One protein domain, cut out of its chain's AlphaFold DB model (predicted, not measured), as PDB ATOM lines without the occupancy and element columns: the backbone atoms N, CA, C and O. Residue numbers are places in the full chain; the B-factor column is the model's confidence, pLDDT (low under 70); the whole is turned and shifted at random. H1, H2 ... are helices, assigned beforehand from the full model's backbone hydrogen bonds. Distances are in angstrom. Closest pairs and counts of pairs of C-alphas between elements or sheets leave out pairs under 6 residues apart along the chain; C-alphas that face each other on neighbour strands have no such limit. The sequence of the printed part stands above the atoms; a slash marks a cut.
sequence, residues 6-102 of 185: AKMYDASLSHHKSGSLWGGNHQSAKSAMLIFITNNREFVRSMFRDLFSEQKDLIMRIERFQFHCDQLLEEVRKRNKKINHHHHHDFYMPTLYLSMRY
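What this domain is: This is residues 6 to 102 of the 185 residues of an uncharacterized protein of Saprospiraceae bacterium (UniProt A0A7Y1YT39). A long helix, H5, and the shorter H4 beside it form an antiparallel hairpin along one side. H3 crosses H5, H1 packs beside H3, H6 stands crosswise near the hairpin's turn, and the short H2 lies away from the hairpin. The printed part has 97 residues with six named helices, H1 to H6 in chain order, and no named strand: all helix. It is compact, with a radius of gyration of the C-alphas of 12.8 A and spans of 37 by 31 by 23 A.

How they stand to each other: Start at H5, residues 58 to 79. Its residues 61 to 68 touch H4, residues 41 to 51, in a helical hairpin at a shallow tilt of 20 degrees, opposite ways; the closest C-alphas, of Leu 51 and Arg 61, are 5.0 A apart. Its residues 72 to 76 touch H3, residues 29 to 39, at a steep tilt of 64 degrees, with the C-alphas of Phe 36 and Leu 72 closest at 6.3 A. H3 touches H1, residues 6 to 12, at a shallow tilt of 19 degrees, opposite ways; the C-alphas of Ala 6 and Ile 37 are closest at 6.2 A. Helix packing is mostly aligned, only just: 2 of these 3 pairs have a shallow tilt. H6, residues 92 to 101, is close but not clearly touching H5; the C-alphas of Ile 62 and Pro 94 are closest at 6.1 A. H2, residues 19 to 22, is close but not clearly touching H3, with the C-alphas of Trp 22 and Ala 29 closest at 5.5 A. Every O i to N i+4 pair is within hydrogen-bond range in H1, H3, H4 and H6, and 17 of 18 are in H5; H2 is too short for such a pair.

Where its parts are: Find C-alpha 58 at (-11.087, -31.441, -27.535); from there H5 runs 32.6 A to C-alpha 79 at (-20.606, -39.351, 2.633). H4 measures 15.4 A, H3 15.3 A and H6 14.3 A. H1 begins at C-alpha 6, (-26.140, -24.221, -8.799).

The domain as a whole: The C-alphas farthest apart, of Gln 55 and Lys 82, are 37.5 A apart. The link from H5 to H6, residues 80 to 91, is long. The printed part has no cut, and no printed residue is under 70 in pLDDT.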
ATOM      1  N   ALA A   6     -25.229 -23.082  -8.912       94.69
ATOM      2  CA  ALA A   6     -26.140 -24.221  -8.799       94.69
ATOM      3  C   ALA A   6     -27.510 -23.881  -9.391       94.69
ATOM      4  O   ALA A   6     -28.015 -24.616 -10.237       94.69
ATOM      5  N   LYS A   7     -28.066 -22.724  -9.011       95.00
ATOM      6  CA  LYS A   7     -29.346 -22.246  -9.541       95.00
ATOM      7  C   LYS A   7     -29.286 -21.985 -11.044       95.00
ATOM      8  O   LYS A   7     -30.216 -22.337 -11.760       95.00
ATOM      9  N   MET A   8     -28.193 -21.390 -11.526       94.62
ATOM     10  CA  MET A   8     -27.984 -21.182 -12.960       94.62
ATOM     11  C   MET A   8     -27.952 -22.520 -13.713       94.62
ATOM     12  O   MET A   8     -28.656 -22.668 -14.704       94.62
ATOM     13  N   TYR A   9     -27.173 -23.497 -13.235       95.19
ATOM     14  CA  TYR A   9     -27.077 -24.816 -13.862       95.19
ATOM     15  C   TYR A   9     -28.427 -25.550 -13.876       95.19
ATOM     16  O   TYR A   9     -28.824 -26.085 -14.910       95.19
ATOM     17  N   ASP A  10     -29.158 -25.534 -12.757       94.56
ATOM     18  CA  ASP A  10     -30.486 -26.149 -12.668       94.56
ATOM     19  C   ASP A  10     -31.470 -25.527 -13.667       94.56
ATOM     20  O   ASP A  10     -32.148 -26.250 -14.405       94.56
ATOM     21  N   ALA A  11     -31.487 -24.192 -13.751       92.88
ATOM     22  CA  ALA A  11     -32.340 -23.456 -14.676       92.88
ATOM     23  C   ALA A  11     -32.013 -23.784 -16.143       92.88
ATOM     24  O   ALA A  11     -32.937 -23.999 -16.930       92.88
ATOM     25  N   SER A  12     -30.728 -23.913 -16.495       91.38
ATOM     26  CA  SER A  12     -30.291 -24.270 -17.852       91.38
ATOM     27  C   SER A  12     -30.767 -25.655 -18.305       91.38
ATOM     28  O   SER A  12     -30.926 -25.881 -19.500       91.38
ATOM     29  N   LEU A  13     -31.030 -26.573 -17.367       91.44
ATOM     30  CA  LEU A  13     -31.473 -27.944 -17.640       91.44
ATOM     31  C   LEU A  13     -32.862 -28.223 -17.043       91.44
ATOM     32  O   LEU A  13     -33.121 -29.287 -16.483       91.44
ATOM     33  N   SER A  14     -33.775 -27.255 -17.101       87.75
ATOM     34  CA  SER A  14     -35.117 -27.373 -16.496       87.75
ATOM     35  C   SER A  14     -36.254 -27.556 -17.505       87.75
ATOM     36  O   SER A  14     -37.376 -27.882 -17.119       87.75
ATOM     37  N   HIS A  15     -35.991 -27.373 -18.802       86.56
ATOM     38  CA  HIS A  15     -37.051 -27.340 -19.805       86.56
ATOM     39  C   HIS A  15     -37.648 -28.736 -20.078       86.56
ATOM     40  O   HIS A  15     -36.951 -29.673 -20.468       86.56
ATOM     41  N   HIS A  16     -38.970 -28.864 -19.910       78.94
ATOM     42  CA  HIS A  16     -39.689 -30.147 -19.936       78.94
ATOM     43  C   HIS A  16     -39.563 -30.920 -21.258       78.94
ATOM     44  O   HIS A  16     -39.489 -32.144 -21.238       78.94
ATOM     45  N   LYS A  17     -39.499 -30.230 -22.409       81.81
ATOM     46  CA  LYS A  17     -39.390 -30.891 -23.728       81.81
ATOM     47  C   LYS A  17     -38.003 -31.459 -24.019       81.81
ATOM     48  O   LYS A  17     -37.884 -32.378 -24.813       81.81
ATOM     49  N   SER A  18     -36.968 -30.900 -23.401       84.94
ATOM     50  CA  SER A  18     -35.571 -31.283 -23.630       84.94
ATOM     51  C   SER A  18     -35.007 -32.130 -22.491       84.94
ATOM     52  O   SER A  18     -33.844 -32.508 -22.539       84.94
ATOM     53  N   GLY A  19     -35.824 -32.459 -21.482       86.06
ATOM     54  CA  GLY A  19     -35.420 -33.244 -20.315       86.06
ATOM     55  C   GLY A  19     -34.790 -34.594 -20.656       86.06
ATOM     56  O   GLY A  19     -33.904 -35.055 -19.940       86.06
ATOM     57  N   SER A  20     -35.204 -35.207 -21.768       88.31
ATOM     58  CA  SER A  20     -34.630 -36.460 -22.263       88.31
ATOM     59  C   SER A  20     -33.135 -36.354 -22.568       88.31
ATOM     60  O   SER A  20     -32.423 -37.325 -22.336       88.31
ATOM     61  N   LEU A  21     -32.642 -35.179 -22.985       90.81
ATOM     62  CA  LEU A  21     -31.232 -34.958 -23.330       90.81
ATOM     63  C   LEU A  21     -30.280 -35.101 -22.138       90.81
ATOM     64  O   LEU A  21     -29.078 -35.124 -22.323       90.81
ATOM     65  N   TRP A  22     -30.761 -35.150 -20.900       90.50
ATOM     66  CA  TRP A  22     -29.895 -35.326 -19.728       90.50
ATOM     67  C   TRP A  22     -30.433 -36.365 -18.747       90.50
ATOM     68  O   TRP A  22     -29.999 -36.398 -17.595       90.50
ATOM     69  N   GLY A  23     -31.377 -37.205 -19.189       84.44
ATOM     70  CA  GLY A  23     -32.000 -38.256 -18.376       84.44
ATOM     71  C   GLY A  23     -33.062 -37.760 -17.387       84.44
ATOM     72  O   GLY A  23     -33.387 -38.454 -16.429       84.44
ATOM     73  N   GLY A  24     -33.606 -36.553 -17.572       86.38
ATOM     74  CA  GLY A  24     -34.631 -35.975 -16.698       86.38
ATOM     75  C   GLY A  24     -34.087 -35.439 -15.367       86.38
ATOM     76  O   GLY A  24     -32.945 -34.986 -15.275       86.38
ATOM     77  N   ASN A  25     -34.918 -35.438 -14.319       79.94
ATOM     78  CA  ASN A  25     -34.601 -34.792 -13.032       79.94
ATOM     79  C   ASN A  25     -34.130 -35.752 -11.924       79.94
ATOM     80  O   ASN A  25     -33.623 -35.293 -10.904       79.94
ATOM     81  N   HIS A  26     -34.291 -37.066 -12.099       82.94
ATOM     82  CA  HIS A  26     -33.968 -38.066 -11.079       82.94
ATOM     83  C   HIS A  26     -32.947 -39.058 -11.614       82.94
ATOM     84  O   HIS A  26     -33.143 -39.567 -12.710       82.94
ATOM     85  N   GLN A  27     -31.902 -39.348 -10.825       86.06
ATOM     86  CA  GLN A  27     -30.831 -40.287 -11.201       86.06
ATOM     87  C   GLN A  27     -30.346 -40.037 -12.633       86.06
ATOM     88  O   GLN A  27     -30.390 -40.901 -13.501       86.06
ATOM     89  N   SER A  28     -29.998 -38.779 -12.867       92.31
ATOM     90  CA  SER A  28     -29.691 -38.219 -14.171       92.31
ATOM     91  C   SER A  28     -28.385 -37.436 -14.121       92.31
ATOM     92  O   SER A  28     -27.946 -37.017 -13.038       92.31
ATOM     93  N   ALA A  29     -27.798 -37.164 -15.289       94.31
ATOM     94  CA  ALA A  29     -26.575 -36.373 -15.408       94.31
ATOM     95  C   ALA A  29     -26.711 -34.999 -14.731       94.31
ATOM     96  O   ALA A  29     -25.804 -34.539 -14.033       94.31
ATOM     97  N   LYS A  30     -27.890 -34.377 -14.877       94.81
ATOM     98  CA  LYS A  30     -28.240 -33.116 -14.215       94.81
ATOM     99  C   LYS A  30     -28.199 -33.251 -12.693       94.81
ATOM    100  O   LYS A  30     -27.558 -32.448 -12.016       94.81
ATOM    101  N   SER A  31     -28.889 -34.255 -12.149       93.94
ATOM    102  CA  SER A  31     -28.965 -34.449 -10.695       93.94
ATOM    103  C   SER A  31     -27.592 -34.746 -10.079       93.94
ATOM    104  O   SER A  31     -27.264 -34.191  -9.031       93.94
ATOM    105  N   ALA A  32     -26.752 -35.536 -10.759       95.50
ATOM    106  CA  ALA A  32     -25.389 -35.827 -10.323       95.50
ATOM    107  C   ALA A  32     -24.520 -34.562 -10.302       95.50
ATOM    108  O   ALA A  32     -23.849 -34.282  -9.307       95.50
ATOM    109  N   MET A  33     -24.594 -33.741 -11.351       96.88
ATOM    110  CA  MET A  33     -23.834 -32.496 -11.416       96.88
ATOM    111  C   MET A  33     -24.271 -31.488 -10.342       96.88
ATOM    112  O   MET A  33     -23.428 -30.818  -9.756       96.88
ATOM    113  N   LEU A  34     -25.562 -31.409 -10.001       96.56
ATOM    114  CA  LEU A  34     -26.027 -30.570  -8.885       96.56
ATOM    115  C   LEU A  34     -25.458 -31.023  -7.533       96.56
ATOM    116  O   LEU A  34     -25.101 -30.187  -6.695       96.56
ATOM    117  N   ILE A  35     -25.313 -32.334  -7.331       96.19
ATOM    118  CA  ILE A  35     -24.652 -32.885  -6.143       96.19
ATOM    119  C   ILE A  35     -23.169 -32.499  -6.130       96.19
ATOM    120  O   ILE A  35     -22.662 -32.044  -5.103       96.19
ATOM    121  N   PHE A  36     -22.485 -32.590  -7.270       97.31
ATOM    122  CA  PHE A  36     -21.094 -32.159  -7.413       97.31
ATOM    123  C   PHE A  36     -20.904 -30.666  -7.137       97.31
ATOM    124  O   PHE A  36     -20.008 -30.297  -6.381       97.31
ATOM    125  N   ILE A  37     -21.778 -29.810  -7.671       96.94
ATOM    126  CA  ILE A  37     -21.753 -28.360  -7.425       96.94
ATOM    127  C   ILE A  37     -21.969 -28.058  -5.937       96.94
ATOM    128  O   ILE A  37     -21.336 -27.154  -5.391       96.94
ATOM    129  N   THR A  38     -22.846 -28.815  -5.274       95.06
ATOM    130  CA  THR A  38     -23.081 -28.686  -3.829       95.06
ATOM    131  C   THR A  38     -21.860 -29.131  -3.021       95.06
ATOM    132  O   THR A  38     -21.532 -28.498  -2.022       95.06
ATOM    133  N   ASN A  39     -21.163 -30.188  -3.457       94.75
ATOM    134  CA  ASN A  39     -19.963 -30.695  -2.792       94.75
ATOM    135  C   ASN A  39     -18.755 -29.759  -2.957       94.75
ATOM    136  O   ASN A  39     -18.074 -29.471  -1.976       94.75
ATOM    137  N   ASN A  40     -18.477 -29.294  -4.180       95.88
ATOM    138  CA  ASN A  40     -17.332 -28.433  -4.476       95.88
ATOM    139  C   ASN A  40     -17.590 -27.522  -5.690       95.88
ATOM    140  O   ASN A  40     -17.147 -27.778  -6.811       95.88
ATOM    141  N   ARG A  41     -18.311 -26.424  -5.451       96.25
ATOM    142  CA  ARG A  41     -18.744 -25.468  -6.481       96.25
ATOM    143  C   ARG A  41     -17.605 -24.958  -7.358       96.25
ATOM    144  O   ARG A  41     -17.711 -25.012  -8.579       96.25
ATOM    145  N   GLU A  42     -16.543 -24.436  -6.750       96.00
ATOM    146  CA  GLU A  42     -15.465 -23.771  -7.489       96.00
ATOM    147  C   GLU A  42     -14.656 -24.759  -8.329       96.00
ATOM    148  O   GLU A  42     -14.279 -24.445  -9.459       96.00
ATOM    149  N   PHE A  43     -14.480 -25.988  -7.837       97.88
ATOM    150  CA  PHE A  43     -13.867 -27.042  -8.631       97.88
ATOM    151  C   PHE A  43     -14.717 -27.387  -9.857       97.88
ATOM    152  O   PHE A  43     -14.197 -27.375 -10.972       97.88
ATOM    153  N   VAL A  44     -16.034 -27.559  -9.705       98.12
ATOM    154  CA  VAL A  44     -16.922 -27.813 -10.855       98.12
ATOM    155  C   VAL A  44     -16.921 -26.642 -11.845       98.12
ATOM    156  O   VAL A  44     -16.891 -26.856 -13.057       98.12
ATOM    157  N   ARG A  45     -16.869 -25.386 -11.377       96.62
ATOM    158  CA  ARG A  45     -16.690 -24.228 -12.278       96.62
ATOM    159  C   ARG A  45     -15.399 -24.336 -13.078       96.62
ATOM    160  O   ARG A  45     -15.398 -24.053 -14.274       96.62
ATOM    161  N   SER A  46     -14.307 -24.736 -12.428       97.69
ATOM    162  CA  SER A  46     -13.018 -24.932 -13.095       97.69
ATOM    163  C   SER A  46     -13.083 -26.043 -14.150       97.69
ATOM    164  O   SER A  46     -12.572 -25.840 -15.249       97.69
ATOM    165  N   MET A  47     -13.817 -27.133 -13.884       98.12
ATOM    166  CA  MET A  47     -14.055 -28.210 -14.852       98.12
ATOM    167  C   MET A  47     -14.776 -27.697 -16.101       98.12
ATOM    168  O   MET A  47     -14.335 -27.962 -17.214       98.12
ATOM    169  N   PHE A  48     -15.855 -26.920 -15.944       98.06
ATOM    170  CA  PHE A  48     -16.562 -26.339 -17.094       98.06
ATOM    171  C   PHE A  48     -15.716 -25.307 -17.847       98.06
ATOM    172  O   PHE A  48     -15.763 -25.259 -19.073       98.06
ATOM    173  N   ARG A  49     -14.915 -24.494 -17.144       97.50
ATOM    174  CA  ARG A  49     -13.971 -23.572 -17.798       97.50
ATOM    175  C   ARG A  49     -12.931 -24.329 -18.626       97.50
ATOM    176  O   ARG A  49     -12.637 -23.899 -19.738       97.50
ATOM    177  N   ASP A  50     -12.400 -25.439 -18.112       98.31
ATOM    178  CA  ASP A  50     -11.479 -26.299 -18.861       98.31
ATOM    179  C   ASP A  50     -12.177 -26.939 -20.066       98.31
ATOM    180  O   ASP A  50     -11.688 -26.800 -21.186       98.31
ATOM    181  N   LEU A  51     -13.370 -27.517 -19.867       98.50
ATOM    182  CA  LEU A  51     -14.174 -28.117 -20.934       98.50
ATOM    183  C   LEU A  51     -14.474 -27.116 -22.055       98.50
ATOM    184  O   LEU A  51     -14.393 -27.470 -23.225       98.50
ATOM    185  N   PHE A  52     -14.771 -25.858 -21.733       98.12
ATOM    186  CA  PHE A  52     -15.107 -24.825 -22.721       98.12
ATOM    187  C   PHE A  52     -13.899 -24.082 -23.307       98.12
ATOM    188  O   PHE A  52     -14.084 -23.172 -24.120       98.12
ATOM    189  N   SER A  53     -12.674 -24.449 -22.925       97.44
ATOM    190  CA  SER A  53     -11.446 -23.808 -23.397       97.44
ATOM    191  C   SER A  53     -11.054 -24.276 -24.805       97.44
ATOM    192  O   SER A  53     -10.214 -25.158 -24.959       97.44
ATOM    193  N   GLU A  54     -11.562 -23.612 -25.843       95.81
ATOM    194  CA  GLU A  54     -11.303 -23.935 -27.264       95.81
ATOM    195  C   GLU A  54      -9.827 -23.865 -27.706       95.81
ATOM    196  O   GLU A  54      -9.496 -24.279 -28.810       95.81
ATOM    197  N   GLN A  55      -8.926 -23.361 -26.858       95.50
ATOM    198  CA  GLN A  55      -7.476 -23.370 -27.097       95.50
ATOM    199  C   GLN A  55      -6.817 -24.731 -26.806       95.50
ATOM    200  O   GLN A  55      -5.654 -24.934 -27.141       95.50
ATOM    201  N   LYS A  56      -7.524 -25.643 -26.129       95.31
ATOM    202  CA  LYS A  56      -7.023 -26.968 -25.744       95.31
ATOM    203  C   LYS A  56      -7.645 -28.039 -26.633       95.31
ATOM    204  O   LYS A  56      -8.780 -27.888 -27.093       95.31
ATOM    205  N   ASP A  57      -6.927 -29.147 -26.793       96.25
ATOM    206  CA  ASP A  57      -7.429 -30.318 -27.506       96.25
ATOM    207  C   ASP A  57      -8.797 -30.768 -26.963       96.25
ATOM    208  O   ASP A  57      -9.050 -30.737 -25.754       96.25
ATOM    209  N   LEU A  58      -9.705 -31.117 -27.873       96.19
ATOM    210  CA  LEU A  58     -11.087 -31.441 -27.535       96.19
ATOM    211  C   LEU A  58     -11.187 -32.730 -26.719       96.19
ATOM    212  O   LEU A  58     -11.874 -32.746 -25.697       96.19
ATOM    213  N   ILE A  59     -10.504 -33.787 -27.163       96.00
ATOM    214  CA  ILE A  59     -10.543 -35.095 -26.508       96.00
ATOM    215  C   ILE A  59      -9.954 -34.956 -25.106       96.00
ATOM    216  O   ILE A  59     -10.616 -35.301 -24.130       96.00
ATOM    217  N   MET A  60      -8.797 -34.303 -24.975       96.88
ATOM    218  CA  MET A  60      -8.158 -34.077 -23.676       96.88
ATOM    219  C   MET A  60      -9.021 -33.269 -22.697       96.88
ATOM    220  O   MET A  60      -8.906 -33.437 -21.482       96.88
ATOM    221  N   ARG A  61      -9.826 -32.316 -23.177       97.69
ATOM    222  CA  ARG A  61     -10.757 -31.555 -22.322       97.69
ATOM    223  C   ARG A  61     -11.919 -32.417 -21.842       97.69
ATOM    224  O   ARG A  61     -12.301 -32.322 -20.679       97.69
ATOM    225  N   ILE A  62     -12.469 -33.248 -22.725       98.06
ATOM    226  CA  ILE A  62     -13.545 -34.177 -22.379       98.06
ATOM    227  C   ILE A  62     -13.030 -35.210 -21.376       98.06
ATOM    228  O   ILE A  62     -13.597 -35.316 -20.298       98.06
ATOM    229  N   GLU A  63     -11.916 -35.884 -21.657       97.12
ATOM    230  CA  GLU A  63     -11.342 -36.902 -20.767       97.12
ATOM    231  C   GLU A  63     -11.019 -36.344 -19.373       97.12
ATOM    232  O   GLU A  63     -11.350 -36.964 -18.363       97.12
ATOM    233  N   ARG A  64     -10.451 -35.131 -19.286       98.19
ATOM    234  CA  ARG A  64     -10.230 -34.461 -17.991       98.19
ATOM    235  C   ARG A  64     -11.530 -34.160 -17.259       98.19
ATOM    236  O   ARG A  64     -11.605 -34.358 -16.049       98.19
ATOM    237  N   PHE A  65     -12.556 -33.695 -17.971       98.56
ATOM    238  CA  PHE A  65     -13.870 -33.461 -17.378       98.56
ATOM    239  C   PHE A  65     -14.454 -34.755 -16.794       98.56
ATOM    240  O   PHE A  65     -14.915 -34.756 -15.654       98.56
ATOM    241  N   GLN A  66     -14.380 -35.860 -17.540       98.25
ATOM    242  CA  GLN A  66     -14.854 -37.178 -17.108       98.25
ATOM    243  C   GLN A  66     -14.083 -37.686 -15.886       98.25
ATOM    244  O   GLN A  66     -14.692 -38.074 -14.890       98.25
ATOM    245  N   PHE A  67     -12.753 -37.582 -15.920       98.12
ATOM    246  CA  PHE A  67     -11.888 -37.939 -14.799       98.12
ATOM    247  C   PHE A  67     -12.249 -37.162 -13.525       98.12
ATOM    248  O   PHE A  67     -12.364 -37.735 -12.444       98.12
ATOM    249  N   HIS A  68     -12.495 -35.856 -13.632       98.38
ATOM    250  CA  HIS A  68     -12.910 -35.056 -12.482       98.38
ATOM    251  C   HIS A  68     -14.323 -35.407 -11.981       98.38
ATOM    252  O   HIS A  68     -14.563 -35.355 -10.772       98.38
ATOM    253  N   CYS A  69     -15.247 -35.820 -12.861       98.19
ATOM    254  CA  CYS A  69     -16.530 -36.396 -12.440       98.19
ATOM    255  C   CYS A  69     -16.340 -37.688 -11.626       98.19
ATOM    256  O   CYS A  69     -17.024 -37.869 -10.616       98.19
ATOM    257  N   ASP A  70     -15.402 -38.558 -12.014       97.69
ATOM    258  CA  ASP A  70     -15.079 -39.776 -11.257       97.69
ATOM    259  C   ASP A  70     -14.536 -39.439  -9.860       97.69
ATOM    260  O   ASP A  70     -15.031 -39.965  -8.859       97.69
ATOM    261  N   GLN A  71     -13.598 -38.492  -9.768       97.06
ATOM    262  CA  GLN A  71     -13.044 -38.033  -8.487       97.06
ATOM    263  C   GLN A  71     -14.126 -37.464  -7.557       97.06
ATOM    264  O   GLN A  71     -14.195 -37.811  -6.376       97.06
ATOM    265  N   LEU A  72     -15.015 -36.618  -8.084       97.31
ATOM    266  CA  LEU A  72     -16.118 -36.053  -7.305       97.31
ATOM    267  C   LEU A  72     -17.119 -37.121  -6.861       97.31
ATOM    268  O   LEU A  72     -17.633 -37.055  -5.741       97.31
ATOM    269  N   LEU A  73     -17.380 -38.128  -7.697       96.81
ATOM    270  CA  LEU A  73     -18.223 -39.257  -7.321       96.81
ATOM    271  C   LEU A  73     -17.616 -40.037  -6.151       96.81
ATOM    272  O   LEU A  73     -18.337 -40.382  -5.214       96.81
ATOM    273  N   GLU A  74     -16.306 -40.284  -6.158       95.94
ATOM    274  CA  GLU A  74     -15.610 -40.922  -5.037       95.94
ATOM    275  C   GLU A  74     -15.713 -40.106  -3.743       95.94
ATOM    276  O   GLU A  74     -15.990 -40.667  -2.679       95.94
ATOM    277  N   GLU A  75     -15.542 -38.785  -3.810       94.88
ATOM    278  CA  GLU A  75     -15.700 -37.904  -2.650       94.88
ATOM    279  C   GLU A  75     -17.120 -37.933  -2.082       94.88
ATOM    280  O   GLU A  75     -17.312 -38.077  -0.871       94.88
ATOM    281  N   VAL A  76     -18.124 -37.838  -2.951       94.94
ATOM    282  CA  VAL A  76     -19.535 -37.875  -2.557       94.94
ATOM    283  C   VAL A  76     -19.896 -39.236  -1.955       94.94
ATOM    284  O   VAL A  76     -20.574 -39.290  -0.923       94.94
ATOM    285  N   ARG A  77     -19.385 -40.339  -2.520       94.81
ATOM    286  CA  ARG A  77     -19.595 -41.711  -2.018       94.81
ATOM    287  C   ARG A  77     -19.090 -41.919  -0.593       94.81
ATOM    288  O   ARG A  77     -19.699 -42.699   0.140       94.81
ATOM    289  N   LYS A  78     -18.033 -41.211  -0.172       92.94
ATOM    290  CA  LYS A  78     -17.541 -41.253   1.221       92.94
ATOM    291  C   LYS A  78     -18.608 -40.789   2.219       92.94
ATOM    292  O   LYS A  78     -18.614 -41.256   3.353       92.94
ATOM    293  N   ARG A  79     -19.519 -39.901   1.800       90.75
ATOM    294  CA  ARG A  79     -20.606 -39.351   2.633       90.75
ATOM    295  C   ARG A  79     -21.951 -40.030   2.375       90.75
ATOM    296  O   ARG A  79     -22.745 -40.175   3.298       90.75
ATOM    297  N   ASN A  80     -22.219 -40.450   1.140       88.56
ATOM    298  CA  ASN A  80     -23.469 -41.097   0.757       88.56
ATOM    299  C   ASN A  80     -23.245 -42.187  -0.302       88.56
ATOM    300  O   ASN A  80     -23.176 -41.917  -1.500       88.56
ATOM    301  N   LYS A  81     -23.224 -43.446   0.147       87.50
ATOM    302  CA  LYS A  81     -23.005 -44.624  -0.706       87.50
ATOM    303  C   LYS A  81     -24.109 -44.879  -1.740       87.50
ATOM    304  O   LYS A  81     -23.880 -45.646  -2.669       87.50
ATOM    305  N   LYS A  82     -25.295 -44.269  -1.599       87.38
ATOM    306  CA  LYS A  82     -26.392 -44.427  -2.574       87.38
ATOM    307  C   LYS A  82     -26.102 -43.722  -3.898       87.38
ATOM    308  O   LYS A  82     -26.706 -44.064  -4.905       87.38
ATOM    309  N   ILE A  83     -25.200 -42.743  -3.901       86.62
ATOM    310  CA  ILE A  83     -24.801 -42.023  -5.108       86.62
ATOM    311  C   ILE A  83     -23.662 -42.810  -5.743       86.62
ATOM    312  O   ILE A  83     -22.523 -42.754  -5.290       86.62
ATOM    313  N   ASN A  84     -23.975 -43.605  -6.763       89.38
ATOM    314  CA  ASN A  84     -23.025 -44.536  -7.363       89.38
ATOM    315  C   ASN A  84     -22.815 -44.340  -8.867       89.38
ATOM    316  O   ASN A  84     -22.099 -45.139  -9.461       89.38
ATOM    317  N   HIS A  85     -23.361 -43.293  -9.475       91.56
ATOM    318  CA  HIS A  85     -23.192 -43.031 -10.897       91.56
ATOM    319  C   HIS A  85     -23.338 -41.535 -11.200       91.56
ATOM    320  O   HIS A  85     -23.986 -40.819 -10.432       91.56
ATOM    321  N   HIS A  86     -22.723 -41.060 -12.290       92.94
ATOM    322  CA  HIS A  86     -22.776 -39.647 -12.695       92.94
ATOM    323  C   HIS A  86     -23.247 -39.395 -14.134       92.94
ATOM    324  O   HIS A  86     -23.693 -38.287 -14.408       92.94
ATOM    325  N   HIS A  87     -23.301 -40.416 -15.001       93.12
ATOM    326  CA  HIS A  87     -23.762 -40.318 -16.398       93.12
ATOM    327  C   HIS A  87     -22.888 -39.443 -17.325       93.12
ATOM    328  O   HIS A  87     -23.364 -38.976 -18.356       93.12
ATOM    329  N   HIS A  88     -21.614 -39.219 -16.990       95.12
ATOM    330  CA  HIS A  88     -20.646 -38.488 -17.824       95.12
ATOM    331  C   HIS A  88     -19.542 -39.388 -18.397       95.12
ATOM    332  O   HIS A  88     -18.573 -38.862 -18.923       95.12
ATOM    333  N   HIS A  89     -19.629 -40.720 -18.291       89.06
ATOM    334  CA  HIS A  89     -18.545 -41.620 -18.735       89.06
ATOM    335  C   HIS A  89     -18.372 -41.692 -20.259       89.06
ATOM    336  O   HIS A  89     -17.283 -41.990 -20.740       89.06
ATOM    337  N   ASP A  90     -19.431 -41.434 -21.021       91.00
ATOM    338  CA  ASP A  90     -19.364 -41.330 -22.474       91.00
ATOM    339  C   ASP A  90     -19.165 -39.870 -22.916       91.00
ATOM    340  O   ASP A  90     -19.141 -38.931 -22.112       91.00
ATOM    341  N   PHE A  91     -19.010 -39.663 -24.222       95.06
ATOM    342  CA  PHE A  91     -18.874 -38.318 -24.776       95.06
ATOM    343  C   PHE A  91     -20.210 -37.580 -24.902       95.06
ATOM    344  O   PHE A  91     -20.188 -36.396 -25.236       95.06
ATOM    345  N   TYR A  92     -21.359 -38.210 -24.625       95.75
ATOM    346  CA  TYR A  92     -22.672 -37.616 -24.872       95.75
ATOM    347  C   TYR A  92     -22.878 -36.355 -24.034       95.75
ATOM    348  O   TYR A  92     -23.056 -35.266 -24.581       95.75
ATOM    349  N   MET A  93     -22.766 -36.455 -22.707       97.00
ATOM    350  CA  MET A  93     -22.979 -35.292 -21.840       97.00
ATOM    351  C   MET A  93     -21.928 -34.182 -22.036       97.00
ATOM    352  O   MET A  93     -22.324 -33.018 -22.154       97.00
ATOM    353  N   PRO A  94     -20.610 -34.468 -22.119       97.56
ATOM    354  CA  PRO A  94     -19.611 -33.443 -22.431       97.56
ATOM    355  C   PRO A  94     -19.868 -32.722 -23.763       97.56
ATOM    356  O   PRO A  94     -19.781 -31.493 -23.824       97.56
ATOM    357  N   THR A  95     -20.235 -33.453 -24.823       97.50
ATOM    358  CA  THR A  95     -20.546 -32.850 -26.133       97.50
ATOM    359  C   THR A  95     -21.880 -32.107 -26.145       97.50
ATOM    360  O   THR A  95     -21.988 -31.087 -26.824       97.50
ATOM    361  N   LEU A  96     -22.862 -32.524 -25.341       96.75
ATOM    362  CA  LEU A  96     -24.097 -31.775 -25.116       96.75
ATOM    363  C   LEU A  96     -23.830 -30.431 -24.422       96.75
ATOM    364  O   LEU A  96     -24.360 -29.401 -24.833       96.75
ATOM    365  N   TYR A  97     -22.975 -30.390 -23.398       97.31
ATOM    366  CA  TYR A  97     -22.596 -29.114 -22.782       97.31
ATOM    367  C   TYR A  97     -21.879 -28.197 -23.775       97.31
ATOM    368  O   TYR A  97     -22.145 -26.993 -23.826       97.31
ATOM    369  N   LEU A  98     -20.987 -28.767 -24.590       97.31
ATOM    370  CA  LEU A  98     -20.305 -28.044 -25.658       97.31
ATOM    371  C   LEU A  98     -21.278 -27.529 -26.722       97.31
ATOM    372  O   LEU A  98     -21.097 -26.408 -27.187       97.31
ATOM    373  N   SER A  99     -22.316 -28.286 -27.086       95.31
ATOM    374  CA  SER A  99     -23.311 -27.859 -28.076       95.31
ATOM    375  C   SER A  99     -24.234 -26.764 -27.548       95.31
ATOM    376  O   SER A  99     -24.611 -25.870 -28.296       95.31
ATOM    377  N   MET A 100     -24.545 -26.760 -26.251       91.81
ATOM    378  CA  MET A 100     -25.275 -25.651 -25.629       91.81
ATOM    379  C   MET A 100     -24.441 -24.365 -25.583       91.81
ATOM    380  O   MET A 100     -24.985 -23.267 -25.689       91.81
ATOM    381  N   ARG A 101     -23.116 -24.481 -25.420       93.75
ATOM    382  CA  ARG A 101     -22.208 -23.327 -25.361       93.75
ATOM    383  C   ARG A 101     -21.792 -22.819 -26.745       93.75
ATOM    384  O   ARG A 101     -21.679 -21.611 -26.933       93.75
ATOM    385  N   TYR A 102     -21.546 -23.730 -27.680       94.88
ATOM    386  CA  TYR A 102     -21.058 -23.465 -29.033       94.88
ATOM    387  C   TYR A 102     -21.886 -24.268 -30.062       94.88
ATOM    388  O   TYR A 102     -21.370 -25.199 -30.693       94.88
TER     389      TYR A 102